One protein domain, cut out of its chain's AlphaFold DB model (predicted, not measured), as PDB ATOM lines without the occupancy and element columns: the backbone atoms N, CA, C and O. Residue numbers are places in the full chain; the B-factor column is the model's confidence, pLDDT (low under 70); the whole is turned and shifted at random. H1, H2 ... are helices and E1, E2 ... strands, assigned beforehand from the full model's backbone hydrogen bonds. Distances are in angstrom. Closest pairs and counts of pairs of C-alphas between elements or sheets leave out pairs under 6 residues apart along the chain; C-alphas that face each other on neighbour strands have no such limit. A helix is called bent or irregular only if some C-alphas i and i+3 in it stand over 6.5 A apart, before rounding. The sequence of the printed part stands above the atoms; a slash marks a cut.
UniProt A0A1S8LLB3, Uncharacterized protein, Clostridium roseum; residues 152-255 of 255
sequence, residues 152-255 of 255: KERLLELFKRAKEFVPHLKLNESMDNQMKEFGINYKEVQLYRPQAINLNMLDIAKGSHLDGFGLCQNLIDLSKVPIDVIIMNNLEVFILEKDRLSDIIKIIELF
ATOM      1  N   LYS A 152     186.133 167.314 162.180       96.69
ATOM      2  CA  LYS A 152     184.810 167.743 162.647       96.69
ATOM      3  C   LYS A 152     184.232 166.839 163.725       96.69
ATOM      4  O   LYS A 152     183.790 167.340 164.752       96.69
ATOM      5  N   GLU A 153     184.279 165.524 163.536       96.56
ATOM      6  CA  GLU A 153     183.693 164.570 164.489       96.56
ATOM      7  C   GLU A 153     184.333 164.668 165.877       96.56
ATOM      8  O   GLU A 153     183.636 164.672 166.889       96.56
ATOM      9  N   ARG A 154     185.655 164.865 165.932       94.75
ATOM     10  CA  ARG A 154     186.377 165.040 167.196       94.75
ATOM     11  C   ARG A 154     186.036 166.366 167.877       94.75
ATOM     12  O   ARG A 154     185.930 166.426 169.100       94.75
ATOM     13  N   LEU A 155     185.842 167.431 167.098       97.12
ATOM     14  CA  LEU A 155     185.342 168.700 167.626       97.12
ATOM     15  C   LEU A 155     183.901 168.547 168.140       97.12
ATOM     16  O   LEU A 155     183.590 169.019 169.230       97.12
ATOM     17  N   LEU A 156     183.026 167.850 167.415       97.81
ATOM     18  CA  LEU A 156     181.658 167.595 167.868       97.81
ATOM     19  C   LEU A 156     181.634 166.808 169.175       97.81
ATOM     20  O   LEU A 156     180.881 167.180 170.071       97.81
ATOM     21  N   GLU A 157     182.460 165.772 169.307       96.56
ATOM     22  CA  GLU A 157     182.618 165.018 170.552       96.56
ATOM     23  C   GLU A 157     183.021 165.944 171.709       96.56
ATOM     24  O   GLU A 157     182.339 165.976 172.734       96.56
ATOM     25  N   LEU A 158     184.049 166.781 171.508       96.75
ATOM     26  CA  LEU A 158     184.507 167.769 172.491       96.75
ATOM     27  C   LEU A 158     183.382 168.687 172.970       96.75
ATOM     28  O   LEU A 158     183.160 168.850 174.171       96.75
ATOM     29  N   PHE A 159     182.673 169.309 172.033       97.75
ATOM     30  CA  PHE A 159     181.683 170.329 172.357       97.75
ATOM     31  C   PHE A 159     180.363 169.748 172.866       97.75
ATOM     32  O   PHE A 159     179.748 170.347 173.750       97.75
ATOM     33  N   LYS A 160     179.945 168.573 172.376       97.69
ATOM     34  CA  LYS A 160     178.801 167.834 172.933       97.69
ATOM     35  C   LYS A 160     179.089 167.425 174.371       97.69
ATOM     36  O   LYS A 160     178.277 167.712 175.247       97.69
ATOM     37  N   ARG A 161     180.281 166.884 174.632       96.31
ATOM     38  CA  ARG A 161     180.690 166.499 175.980       96.31
ATOM     39  C   ARG A 161     180.788 167.700 176.920       96.31
ATOM     40  O   ARG A 161     180.263 167.652 178.027       96.31
ATOM     41  N   ALA A 162     181.353 168.820 176.467       96.69
ATOM     42  CA  ALA A 162     181.362 170.054 177.255       96.69
ATOM     43  C   ALA A 162     179.937 170.544 177.567       96.69
ATOM     44  O   ALA A 162     179.655 170.943 178.694       96.69
ATOM     45  N   LYS A 163     179.016 170.479 176.596       96.56
ATOM     46  CA  LYS A 163     177.609 170.858 176.787       96.56
ATOM     47  C   LYS A 163     176.897 169.978 177.813       96.56
ATOM     48  O   LYS A 163     176.029 170.487 178.516       96.56
ATOM     49  N   GLU A 164     177.247 168.696 177.894       93.75
ATOM     50  CA  GLU A 164     176.644 167.768 178.851       93.75
ATOM     51  C   GLU A 164     176.953 168.133 180.296       93.75
ATOM     52  O   GLU A 164     176.038 168.085 181.103       93.75
ATOM     53  N   PHE A 165     178.193 168.495 180.645       91.94
ATOM     54  CA  PHE A 165     178.555 168.646 182.061       91.94
ATOM     55  C   PHE A 165     178.874 170.075 182.502       91.94
ATOM     56  O   PHE A 165     178.594 170.424 183.646       91.94
ATOM     57  N   VAL A 166     179.419 170.935 181.633       94.25
ATOM     58  CA  VAL A 166     179.848 172.294 182.025       94.25
ATOM     59  C   VAL A 166     178.708 173.123 182.637       94.25
ATOM     60  O   VAL A 166     178.953 173.790 183.645       94.25
ATOM     61  N   PRO A 167     177.459 173.081 182.124       92.69
ATOM     62  CA  PRO A 167     176.338 173.795 182.743       92.69
ATOM     63  C   PRO A 167     175.968 173.309 184.151       92.69
ATOM     64  O   PRO A 167     175.334 174.054 184.897       92.69
ATOM     65  N   HIS A 168     176.341 172.079 184.510       91.12
ATOM     66  CA  HIS A 168     176.022 171.454 185.794       91.12
ATOM     67  C   HIS A 168     177.145 171.584 186.826       91.12
ATOM     68  O   HIS A 168     176.961 171.193 187.977       91.12
ATOM     69  N   LEU A 169     178.287 172.166 186.446       89.88
ATOM     70  CA  LEU A 169     179.378 172.417 187.375       89.88
ATOM     71  C   LEU A 169     178.978 173.445 188.432       89.88
ATOM     72  O   LEU A 169     178.478 174.536 188.147       89.88
ATOM     73  N   LYS A 170     179.271 173.103 189.680       88.06
ATOM     74  CA  LYS A 170     179.047 173.939 190.849       88.06
ATOM     75  C   LYS A 170     180.378 174.546 191.262       88.06
ATOM     76  O   LYS A 170     181.211 173.899 191.886       88.06
ATOM     77  N   LEU A 171     180.561 175.828 190.953       81.19
ATOM     78  CA  LEU A 171     181.821 176.551 191.197       81.19
ATOM     79  C   LEU A 171     182.254 176.591 192.675       81.19
ATOM     80  O   LEU A 171     183.417 176.855 192.961       81.19
ATOM     81  N   ASN A 172     181.332 176.319 193.602       85.81
ATOM     82  CA  ASN A 172     181.587 176.314 195.042       85.81
ATOM     83  C   ASN A 172     181.950 174.922 195.594       85.81
ATOM     84  O   ASN A 172     182.218 174.796 196.787       85.81
ATOM     85  N   GLU A 173     181.921 173.872 194.770       86.31
ATOM     86  CA  GLU A 173     182.266 172.508 195.179       86.31
ATOM     87  C   GLU A 173     183.684 172.129 194.731       86.31
ATOM     88  O   GLU A 173     184.209 172.645 193.743       86.31
ATOM     89  N   SER A 174     184.308 171.187 195.447       88.06
ATOM     90  CA  SER A 174     185.619 170.653 195.059       88.06
ATOM     91  C   SER A 174     185.568 170.054 193.655       88.06
ATOM     92  O   SER A 174     184.647 169.300 193.325       88.06
ATOM     93  N   MET A 175     186.587 170.342 192.843       85.94
ATOM     94  CA  MET A 175     186.662 169.799 191.492       85.94
ATOM     95  C   MET A 175     186.779 168.275 191.465       85.94
ATOM     96  O   MET A 175     186.268 167.651 190.541       85.94
ATOM     97  N   ASP A 176     187.375 167.668 192.490       85.75
ATOM     98  CA  ASP A 176     187.515 166.211 192.580       85.75
ATOM     99  C   ASP A 176     186.150 165.518 192.700       85.75
ATOM    100  O   ASP A 176     185.909 164.485 192.072       85.75
ATOM    101  N   ASN A 177     185.229 166.114 193.467       86.06
ATOM    102  CA  ASN A 177     183.873 165.588 193.630       86.06
ATOM    103  C   ASN A 177     183.086 165.690 192.322       86.06
ATOM    104  O   ASN A 177     182.429 164.729 191.930       86.06
ATOM    105  N   GLN A 178     183.213 166.819 191.626       88.62
ATOM    106  CA  GLN A 178     182.551 167.037 190.343       88.62
ATOM    107  C   GLN A 178     183.118 166.111 189.258       88.62
ATOM    108  O   GLN A 178     182.361 165.487 188.523       88.62
ATOM    109  N   MET A 179     184.442 165.925 189.190       89.75
ATOM    110  CA  MET A 179     185.041 164.954 188.266       89.75
ATOM    111  C   MET A 179     184.532 163.535 188.539       89.75
ATOM    112  O   MET A 179     184.176 162.826 187.601       89.75
ATOM    113  N   LYS A 180     184.425 163.134 189.812       89.19
ATOM    114  CA  LYS A 180     183.867 161.831 190.191       89.19
ATOM    115  C   LYS A 180     182.400 161.681 189.773       89.19
ATOM    116  O   LYS A 180     182.028 160.612 189.301       89.19
ATOM    117  N   GLU A 181     181.590 162.728 189.929       89.31
ATOM    118  CA  GLU A 181     180.178 162.754 189.515       89.31
ATOM    119  C   GLU A 181     180.015 162.519 188.006       89.31
ATOM    120  O   GLU A 181     179.174 161.722 187.596       89.31
ATOM    121  N   PHE A 182     180.868 163.134 187.184       88.81
ATOM    122  CA  PHE A 182     180.817 163.008 185.721       88.81
ATOM    123  C   PHE A 182     181.645 161.845 185.149       88.81
ATOM    124  O   PHE A 182     181.758 161.715 183.927       88.81
ATOM    125  N   GLY A 183     182.215 160.993 186.011       91.12
ATOM    126  CA  GLY A 183     183.031 159.844 185.605       91.12
ATOM    127  C   GLY A 183     184.398 160.215 185.019       91.12
ATOM    128  O   GLY A 183     185.008 159.405 184.327       91.12
ATOM    129  N   ILE A 184     184.889 161.425 185.289       92.31
ATOM    130  CA  ILE A 184     186.164 161.939 184.784       92.31
ATOM    131  C   ILE A 184     187.308 161.443 185.677       92.31
ATOM    132  O   ILE A 184     187.338 161.673 186.889       92.31
ATOM    133  N   ASN A 185     188.295 160.783 185.074       91.38
ATOM    134  CA  ASN A 185     189.446 160.249 185.793       91.38
ATOM    135  C   ASN A 185     190.476 161.349 186.108       91.38
ATOM    136  O   ASN A 185     191.274 161.744 185.258       91.38
ATOM    137  N   TYR A 186     190.522 161.792 187.368       89.50
ATOM    138  CA  TYR A 186     191.475 162.810 187.828       89.50
ATOM    139  C   TYR A 186     192.944 162.465 187.520       89.50
ATOM    140  O   TYR A 186     193.729 163.347 187.165       89.50
ATOM    141  N   LYS A 187     193.337 161.186 187.613       90.12
ATOM    142  CA  LYS A 187     194.724 160.778 187.331       90.12
ATOM    143  C   LYS A 187     195.083 160.994 185.863       90.12
ATOM    144  O   LYS A 187     196.195 161.427 185.582       90.12
ATOM    145  N   GLU A 188     194.150 160.748 184.946       90.69
ATOM    146  CA  GLU A 188     194.342 161.028 183.518       90.69
ATOM    147  C   GLU A 188     194.393 162.531 183.246       90.69
ATOM    148  O   GLU A 188     195.261 162.983 182.502       90.69
ATOM    149  N   VAL A 189     193.532 163.317 183.904       90.69
ATOM    150  CA  VAL A 189     193.550 164.787 183.799       90.69
ATOM    151  C   VAL A 189     194.923 165.344 184.170       90.69
ATOM    152  O   VAL A 189     195.429 166.208 183.456       90.69
ATOM    153  N   GLN A 190     195.540 164.836 185.242       90.00
ATOM    154  CA  GLN A 190     196.888 165.235 185.656       90.00
ATOM    155  C   GLN A 190     197.975 164.710 184.712       90.00
ATOM    156  O   GLN A 190     198.878 165.462 184.352       90.00
ATOM    157  N   LEU A 191     197.878 163.446 184.285       88.88
ATOM    158  CA  LEU A 191     198.857 162.809 183.401       88.88
ATOM    159  C   LEU A 191     199.001 163.551 182.066       88.88
ATOM    160  O   LEU A 191     200.115 163.766 181.597       88.88
ATOM    161  N   TYR A 192     197.875 163.953 181.478       89.00
ATOM    162  CA  TYR A 192     197.815 164.583 180.159       89.00
ATOM    163  C   TYR A 192     197.736 166.116 180.206       89.00
ATOM    164  O   TYR A 192     197.597 166.767 179.166       89.00
ATOM    165  N   ARG A 193     197.811 166.723 181.398       88.19
ATOM    166  CA  ARG A 193     197.736 168.180 181.573       88.19
ATOM    167  C   ARG A 193     198.741 168.942 180.699       88.19
ATOM    168  O   ARG A 193     198.293 169.870 180.027       88.19
ATOM    169  N   PRO A 194     200.046 168.595 180.650       84.19
ATOM    170  CA  PRO A 194     201.022 169.340 179.846       84.19
ATOM    171  C   PRO A 194     200.655 169.422 178.359       84.19
ATOM    172  O   PRO A 194     200.862 170.455 177.723       84.19
ATOM    173  N   GLN A 195     200.067 168.348 177.831       84.50
ATOM    174  CA  GLN A 195     199.632 168.252 176.444       84.50
ATOM    175  C   GLN A 195     198.317 169.007 176.222       84.50
ATOM    176  O   GLN A 195     198.181 169.717 175.234       84.50
ATOM    177  N   ALA A 196     197.360 168.891 177.149       86.50
ATOM    178  CA  ALA A 196     196.004 169.412 176.984       86.50
ATOM    179  C   ALA A 196     195.872 170.939 177.149       86.50
ATOM    180  O   ALA A 196     195.037 171.550 176.480       86.50
ATOM    181  N   ILE A 197     196.684 171.575 178.004       83.94
ATOM    182  CA  ILE A 197     196.608 173.034 178.258       83.94
ATOM    183  C   ILE A 197     197.057 173.890 177.064       83.94
ATOM    184  O   ILE A 197     196.819 175.093 177.039       83.94
ATOM    185  N   ASN A 198     197.743 173.286 176.089       80.81
ATOM    186  CA  ASN A 198     198.342 173.988 174.955       80.81
ATOM    187  C   ASN A 198     197.645 173.697 173.622       80.81
ATOM    188  O   ASN A 198     198.167 174.077 172.575       80.81
ATOM    189  N   LEU A 199     196.485 173.040 173.644       88.12
ATOM    190  CA  LEU A 199     195.763 172.691 172.426       88.12
ATOM    191  C   LEU A 199     194.891 173.853 171.962       88.12
ATOM    192  O   LEU A 199     194.050 174.364 172.703       88.12
ATOM    193  N   ASN A 200     195.067 174.247 170.705       90.69
ATOM    194  CA  ASN A 200     194.100 175.093 170.017       90.69
ATOM    195  C   ASN A 200     193.091 174.227 169.231       90.69
ATOM    196  O   ASN A 200     193.221 173.003 169.149       90.69
ATOM    197  N   MET A 201     192.072 174.851 168.641       94.00
ATOM    198  CA  MET A 201     191.043 174.129 167.882       94.00
ATOM    199  C   MET A 201     191.622 173.342 166.692       94.00
ATOM    200  O   MET A 201     191.131 172.261 166.373       94.00
ATOM    201  N   LEU A 202     192.675 173.860 166.049       93.25
ATOM    202  CA  LEU A 202     193.324 173.208 164.910       93.25
ATOM    203  C   LEU A 202     194.072 171.938 165.331       93.25
ATOM    204  O   LEU A 202     193.960 170.925 164.647       93.25
ATOM    205  N   ASP A 203     194.804 171.977 166.447       90.81
ATOM    206  CA  ASP A 203     195.495 170.808 167.003       90.81
ATOM    207  C   ASP A 203     194.484 169.691 167.301       90.81
ATOM    208  O   ASP A 203     194.663 168.544 166.891       90.81
ATOM    209  N   ILE A 204     193.373 170.050 167.958       93.25
ATOM    210  CA  ILE A 204     192.298 169.112 168.304       93.25
ATOM    211  C   ILE A 204     191.709 168.488 167.039       93.25
ATOM    212  O   ILE A 204     191.559 167.269 166.993       93.25
ATOM    213  N   ALA A 205     191.420 169.295 166.014       94.19
ATOM    214  CA  ALA A 205     190.873 168.823 164.745       94.19
ATOM    215  C   ALA A 205     191.837 167.878 164.007       94.19
ATOM    216  O   ALA A 205     191.432 166.825 163.523       94.19
ATOM    217  N   LYS A 206     193.132 168.209 163.978       90.25
ATOM    218  CA  LYS A 206     194.171 167.363 163.372       90.25
ATOM    219  C   LYS A 206     194.408 166.055 164.121       90.25
ATOM    220  O   LYS A 206     195.092 165.177 163.597       90.25
ATOM    221  N   GLY A 207     193.931 165.946 165.362       85.31
ATOM    222  CA  GLY A 207     194.196 164.796 166.219       85.31
ATOM    223  C   GLY A 207     195.672 164.652 166.595       85.31
ATOM    224  O   GLY A 207     196.082 163.591 167.058       85.31
ATOM    225  N   SER A 208     196.486 165.692 166.413       81.19
ATOM    226  CA  SER A 208     197.905 165.668 166.755       81.19
ATOM    227  C   SER A 208     198.415 167.050 167.153       81.19
ATOM    228  O   SER A 208     197.902 168.071 166.699       81.19
ATOM    229  N   HIS A 209     199.426 167.081 168.019       79.12
ATOM    230  CA  HIS A 209     200.066 168.309 168.481       79.12
ATOM    231  C   HIS A 209     201.582 168.134 168.510       79.12
ATOM    232  O   HIS A 209     202.093 167.157 169.049       79.12
ATOM    233  N   LEU A 210     202.310 169.100 167.955       72.19
ATOM    234  CA  LEU A 210     203.762 169.173 168.111       72.19
ATOM    235  C   LEU A 210     204.094 169.885 169.423       72.19
ATOM    236  O   LEU A 210     203.856 171.093 169.533       72.19
ATOM    237  N   ASP A 211     204.655 169.141 170.372       66.88
ATOM    238  CA  ASP A 211     205.191 169.664 171.630       66.88
ATOM    239  C   ASP A 211     206.718 169.787 171.557       66.88
ATOM    240  O   ASP A 211     207.389 168.960 170.941       66.88
ATOM    241  N   GLY A 212     207.273 170.835 172.163       59.53
ATOM    242  CA  GLY A 212     208.697 171.173 172.099       59.53
ATOM    243  C   GLY A 212     209.115 172.072 170.921       59.53
ATOM    244  O   GLY A 212     208.304 172.580 170.143       59.53
ATOM    245  N   PHE A 213     210.427 172.311 170.799       53.78
ATOM    246  CA  PHE A 213     211.010 173.248 169.829       53.78
ATOM    247  C   PHE A 213     212.200 172.642 169.072       53.78
ATOM    248  O   PHE A 213     213.078 172.017 169.667       53.78
ATOM    249  N   GLY A 214     212.274 172.894 167.760       58.50
ATOM    250  CA  GLY A 214     213.413 172.490 166.927       58.50
ATOM    251  C   GLY A 214     213.574 170.971 166.846       58.50
ATOM    252  O   GLY A 214     212.599 170.259 166.640       58.50
ATOM    253  N   LEU A 215     214.799 170.473 167.028       48.78
ATOM    254  CA  LEU A 215     215.112 169.034 167.003       48.78
ATOM    255  C   LEU A 215     214.494 168.243 168.175       48.78
ATOM    256  O   LEU A 215     214.560 167.020 168.179       48.78
ATOM    257  N   CYS A 216     213.898 168.921 169.157       57.62
ATOM    258  CA  CYS A 216     213.265 168.315 170.329       57.62
ATOM    259  C   CYS A 216     211.730 168.298 170.223       57.62
ATOM    260  O   CYS A 216     211.050 168.374 171.246       57.62
ATOM    261  N   GLN A 217     211.179 168.276 169.005       66.31
ATOM    262  CA  GLN A 217     209.736 168.201 168.785       66.31
ATOM    263  C   GLN A 217     209.233 166.761 168.882       66.31
ATOM    264  O   GLN A 217     209.683 165.889 168.141       66.31
ATOM    265  N   ASN A 218     208.259 166.532 169.760       71.62
ATOM    266  CA  ASN A 218     207.535 165.273 169.860       71.62
ATOM    267  C   ASN A 218     206.134 165.453 169.277       71.62
ATOM    268  O   ASN A 218     205.388 166.349 169.680       71.62
ATOM    269  N   LEU A 219     205.769 164.581 168.338       79.38
ATOM    270  CA  LEU A 219     204.395 164.488 167.867       79.38
ATOM    271  C   LEU A 219     203.568 163.747 168.919       79.38
ATOM    272  O   LEU A 219     203.757 162.552 169.151       79.38
ATOM    273  N   ILE A 220     202.650 164.463 169.551       80.81
ATOM    274  CA  ILE A 220     201.651 163.885 170.437       80.81
ATOM    275  C   ILE A 220     200.451 163.498 169.588       80.81
ATOM    276  O   ILE A 220     199.832 164.340 168.942       80.81
ATOM    277  N   ASP A 221     200.115 162.220 169.635       85.62
ATOM    278  CA  ASP A 221     198.871 161.685 169.103       85.62
ATOM    279  C   ASP A 221     197.727 161.995 170.079       85.62
ATOM    280  O   ASP A 221     197.643 161.421 171.170       85.62
ATOM    281  N   LEU A 222     196.856 162.933 169.701       83.94
ATOM    282  CA  LEU A 222     195.742 163.357 170.544       83.94
ATOM    283  C   LEU A 222     194.623 162.321 170.581       83.94
ATOM    284  O   LEU A 222     193.795 162.398 171.485       83.94
ATOM    285  N   SER A 223     194.602 161.318 169.696       82.12
ATOM    286  CA  SER A 223     193.642 160.209 169.823       82.12
ATOM    287  C   SER A 223     193.754 159.494 171.177       82.12
ATOM    288  O   SER A 223     192.769 158.953 171.670       82.12
ATOM    289  N   LYS A 224     194.924 159.583 171.825       85.06
ATOM    290  CA  LYS A 224     195.208 159.031 173.156       85.06
ATOM    291  C   LYS A 224     194.862 159.970 174.310       85.06
ATOM    292  O   LYS A 224     194.948 159.552 175.458       85.06
ATOM    293  N   VAL A 225     194.529 161.230 174.029       89.81
ATOM    294  CA  VAL A 225     194.130 162.219 175.038       89.81
ATOM    295  C   VAL A 225     192.601 162.238 175.099       89.81
ATOM    296  O   VAL A 225     191.976 162.664 174.119       89.81
ATOM    297  N   PRO A 226     191.985 161.801 176.216       91.94
ATOM    298  CA  PRO A 226     190.533 161.798 176.352       91.94
ATOM    299  C   PRO A 226     189.945 163.205 176.218       91.94
ATOM    300  O   PRO A 226     190.526 164.185 176.686       91.94
ATOM    301  N   ILE A 227     188.755 163.307 175.628       93.94
ATOM    302  CA  ILE A 227     188.046 164.581 175.464       93.94
ATOM    303  C   ILE A 227     187.823 165.287 176.809       93.94
ATOM    304  O   ILE A 227     188.080 166.486 176.921       93.94
ATOM    305  N   ASP A 228     187.448 164.539 177.848       94.00
ATOM    306  CA  ASP A 228     187.234 165.085 179.191       94.00
ATOM    307  C   ASP A 228     188.491 165.774 179.741       94.00
ATOM    308  O   ASP A 228     188.405 166.847 180.332       94.00
ATOM    309  N   VAL A 229     189.681 165.232 179.469       93.38
ATOM    310  CA  VAL A 229     190.957 165.853 179.859       93.38
ATOM    311  C   VAL A 229     191.145 167.208 179.177       93.38
ATOM    312  O   VAL A 229     191.603 168.155 179.825       93.38
ATOM    313  N   ILE A 230     190.807 167.314 177.886       93.81
ATOM    314  CA  ILE A 230     190.912 168.567 177.125       93.81
ATOM    315  C   ILE A 230     189.965 169.612 177.718       93.81
ATOM    316  O   ILE A 230     190.384 170.751 177.939       93.81
ATOM    317  N   ILE A 231     188.724 169.222 178.027       94.62
ATOM    318  CA  ILE A 231     187.725 170.125 178.611       94.62
ATOM    319  C   ILE A 231     188.171 170.585 179.996       94.62
ATOM    320  O   ILE A 231     188.220 171.786 180.245       94.62
ATOM    321  N   MET A 232     188.568 169.662 180.877       92.88
ATOM    322  CA  MET A 232     188.956 169.994 182.252       92.88
ATOM    323  C   MET A 232     190.188 170.896 182.323       92.88
ATOM    324  O   MET A 232     190.242 171.799 183.157       92.88
ATOM    325  N   ASN A 233     191.169 170.701 181.440       91.19
ATOM    326  CA  ASN A 233     192.359 171.553 181.400       91.19
ATOM    327  C   ASN A 233     192.122 172.914 180.725       91.19
ATOM    328  O   ASN A 233     192.964 173.797 180.860       91.19
ATOM    329  N   ASN A 234     190.977 173.108 180.064       91.56
ATOM    330  CA  ASN A 234     190.559 174.372 179.450       91.56
ATOM    331  C   ASN A 234     189.202 174.850 179.998       91.56
ATOM    332  O   ASN A 234     188.453 175.550 179.313       91.56
ATOM    333  N   LEU A 235     188.861 174.459 181.229       91.44
ATOM    334  CA  LEU A 235     187.500 174.559 181.750       91.44
ATOM    335  C   LEU A 235     186.966 175.998 181.773       91.44
ATOM    336  O   LEU A 235     185.808 176.236 181.433       91.44
ATOM    337  N   GLU A 236     187.818 176.962 182.121       90.00
ATOM    338  CA  GLU A 236     187.477 178.389 182.154       90.00
ATOM    339  C   GLU A 236     186.914 178.870 180.807       90.00
ATOM    340  O   GLU A 236     185.925 179.603 180.769       90.00
ATOM    341  N   VAL A 237     187.474 178.386 179.694       90.31
ATOM    342  CA  VAL A 237     187.019 178.722 178.340       90.31
ATOM    343  C   VAL A 237     185.609 178.196 178.085       90.31
ATOM    344  O   VAL A 237     184.756 178.921 177.568       90.31
ATOM    345  N   PHE A 238     185.339 176.947 178.462       93.38
ATOM    346  CA  PHE A 238     184.021 176.347 178.270       93.38
ATOM    347  C   PHE A 238     182.968 176.970 179.187       93.38
ATOM    348  O   PHE A 238     181.841 177.181 178.746       93.38
ATOM    349  N   ILE A 239     183.328 177.343 180.418       92.44
ATOM    350  CA  ILE A 239     182.436 178.080 181.327       92.44
ATOM    351  C   ILE A 239     182.049 179.435 180.720       92.44
ATOM    352  O   ILE A 239     180.873 179.801 180.740       92.44
ATOM    353  N   LEU A 240     183.008 180.169 180.142       90.12
ATOM    354  CA  LEU A 240     182.760 181.474 179.515       90.12
ATOM    355  C   LEU A 240     181.835 181.404 178.291       90.12
ATOM    356  O   LEU A 240     181.202 182.405 177.941       90.12
ATOM    357  N   GLU A 241     181.770 180.250 177.629       92.44
ATOM    358  CA  GLU A 241     180.937 180.004 176.450       92.44
ATOM    359  C   GLU A 241     179.770 179.040 176.724       92.44
ATOM    360  O   GLU A 241     179.098 178.631 175.778       92.44
ATOM    361  N   LYS A 242     179.481 178.705 177.994       93.69
ATOM    362  CA  LYS A 242     178.514 177.657 178.373       93.69
ATOM    363  C   LYS A 242     177.138 177.829 177.718       93.69
ATOM    364  O   LYS A 242     176.570 176.871 177.202       93.69
ATOM    365  N   ASP A 243     176.652 179.069 177.652       94.19
ATOM    366  CA  ASP A 243     175.327 179.397 177.114       94.19
ATOM    367  C   ASP A 243     175.294 179.343 175.576       94.19
ATOM    368  O   ASP A 243     174.227 179.301 174.968       94.19
ATOM    369  N   ARG A 244     176.469 179.313 174.932       95.25
ATOM    370  CA  ARG A 244     176.644 179.264 173.474       95.25
ATOM    371  C   ARG A 244     177.068 177.893 172.959       95.25
ATOM    372  O   ARG A 244     177.128 177.720 171.746       95.25
ATOM    373  N   LEU A 245     177.320 176.905 173.824       96.19
ATOM    374  CA  LEU A 245     177.787 175.576 173.399       96.19
ATOM    375  C   LEU A 245     176.843 174.922 172.379       96.19
ATOM    376  O   LEU A 245     177.308 174.295 171.432       96.19
ATOM    377  N   SER A 246     175.527 175.125 172.505       97.12
ATOM    378  CA  SER A 246     174.553 174.628 171.519       97.12
ATOM    379  C   SER A 246     174.714 175.258 170.136       97.12
ATOM    380  O   SER A 246     174.593 174.558 169.135       97.12
ATOM    381  N   ASP A 247     174.977 176.561 170.070       97.06
ATOM    382  CA  ASP A 247     175.176 177.258 168.798       97.06
ATOM    383  C   ASP A 247     176.537 176.914 168.198       97.06
ATOM    384  O   ASP A 247     176.654 176.730 166.993       97.06
ATOM    385  N   ILE A 248     177.551 176.752 169.048       97.69
ATOM    386  CA  ILE A 248     178.883 176.314 168.634       97.69
ATOM    387  C   ILE A 248     178.826 174.921 167.994       97.69
ATOM    388  O   ILE A 248     179.426 174.721 166.943       97.69
ATOM    389  N   ILE A 249     178.068 173.981 168.569       98.12
ATOM    390  CA  ILE A 249     177.866 172.652 167.969       98.12
ATOM    391  C   ILE A 249     177.265 172.775 166.562       98.12
ATOM    392  O   ILE A 249     177.792 172.161 165.640       98.12
ATOM    393  N   LYS A 250     176.237 173.615 166.371       98.12
ATOM    394  CA  LYS A 250     175.629 173.840 165.045       98.12
ATOM    395  C   LYS A 250     176.619 174.427 164.037       98.12
ATOM    396  O   LYS A 250     176.600 174.037 162.878       98.12
ATOM    397  N   ILE A 251     177.483 175.345 164.473       98.00
ATOM    398  CA  ILE A 251     178.553 175.896 163.624       98.00
ATOM    399  C   ILE A 251     179.497 174.772 163.183       98.00
ATOM    400  O   ILE A 251     179.785 174.641 161.999       98.00
ATOM    401  N   ILE A 252     179.941 173.927 164.119       97.81
ATOM    402  CA  ILE A 252     180.854 172.815 163.816       97.81
ATOM    403  C   ILE A 252     180.192 171.798 162.878       97.81
ATOM    404  O   ILE A 252     180.862 171.273 162.000       97.81
ATOM    405  N   GLU A 253     178.891 171.525 163.009       97.69
ATOM    406  CA  GLU A 253     178.167 170.615 162.105       97.69
ATOM    407  C   GLU A 253     178.237 171.057 160.633       97.69
ATOM    408  O   GLU A 253     178.237 170.192 159.749       97.69
ATOM    409  N   LEU A 254     178.348 172.369 160.399       96.81
ATOM    410  CA  LEU A 254     178.458 173.019 159.091       96.81
ATOM    411  C   LEU A 254     179.905 173.192 158.602       96.81
ATOM    412  O   LEU A 254     180.114 173.780 157.538       96.81
ATOM    413  N   PHE A 255     180.901 172.726 159.362       94.19
ATOM    414  CA  PHE A 255     182.273 172.727 158.875       94.19
ATOM    415  C   PHE A 255     182.459 171.799 157.691       94.19
ATOM    416  O   PHE A 255     183.176 172.259 156.776       94.19
TER     417      PHE A 255
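This is residues 152 to 255 of the 255 residues of an uncharacterized protein of Clostridium roseum (UniProt A0A1S8LLB3). The two longest helices, H1 and H8, lie side by side and run opposite ways, with short helices packed on H1; among these H6 sits in the middle of the domain, between H1 and the pair H3 and H4. A two-stranded hairpin, E1 and E2, reaches away at one end of the longest axis, and its tip, residues 212 to 217, sticks out. The 104 printed residues hold eight named helices and two named strands, in the order H1 H2 H3 H4 H5 E1 E2 H6 H7 H8; the class is mostly helix, and the sheet E1 - E2 is antiparallel. The whole is compact, with a radius of gyration of the C-alphas of 14.2 A, and spans 44 by 35 by 20 A.

H1, residues 152 to 168, is the hub and touches four helices. H5, residues 201 to 206, touches residues 152 to 155 of H1 alone, closest at the C-alphas of Leu 155 and Ala 205, 6.2 A, at a steep tilt of 45 degrees. H6, residues 227 to 233, touches residues 157 to 162 of H1 alone, with the C-alphas of Leu 158 and Ile 227 closest at 5.6 A. H7, residues 235 to 240, touches residues 162 to 167 of H1 alone, about perpendicular at 78 degrees, with the C-alphas of Val 166 and Ile 239 closest at 6.4 A. H8, residues 242 to 253, touches H1 at a shallow tilt of 17 degrees, opposite ways, with the C-alphas of Lys 163 and Leu 245 closest at 5.8 A. H3, residues 186 to 191, touches H6 at Val 189 and Val 229, whose C-alphas are closest at 4.8 A. H4, residues 193 to 196, touches H6 at Ala 196 and Ile 230, C-alphas closest at 5.2 A. H2, residues 175 to 181, touches no helix but is near H3. E1, residues 208 to 211, and E2, residues 218 to 221, form a hairpin, with N 209 and O 220 within hydrogen-bond range at 2.9 A. Every O i to N i+4 pair is within hydrogen-bond range in H2, H3, H5, H6 and H7, but 11 of 13 in H1 and 6 of 8 in H8; H4 is too short for such a pair.

H1 begins at C-alpha 152, (184.810, 167.743, 162.647), and is 25.0 A long; H8 is 17.7 A long and ends at C-alpha 253, (178.167, 170.615, 162.105). Both are irregular: C-alphas 164 and 167 are 7.2 A apart, and C-alphas 243 and 246 are 7.4 A apart.

The C-alphas of Asn 172 and Leu 215 are the two farthest apart, 44.3 A. The printed part has no cut, and no link is long. Residues 211 to 217 have pLDDT under 70.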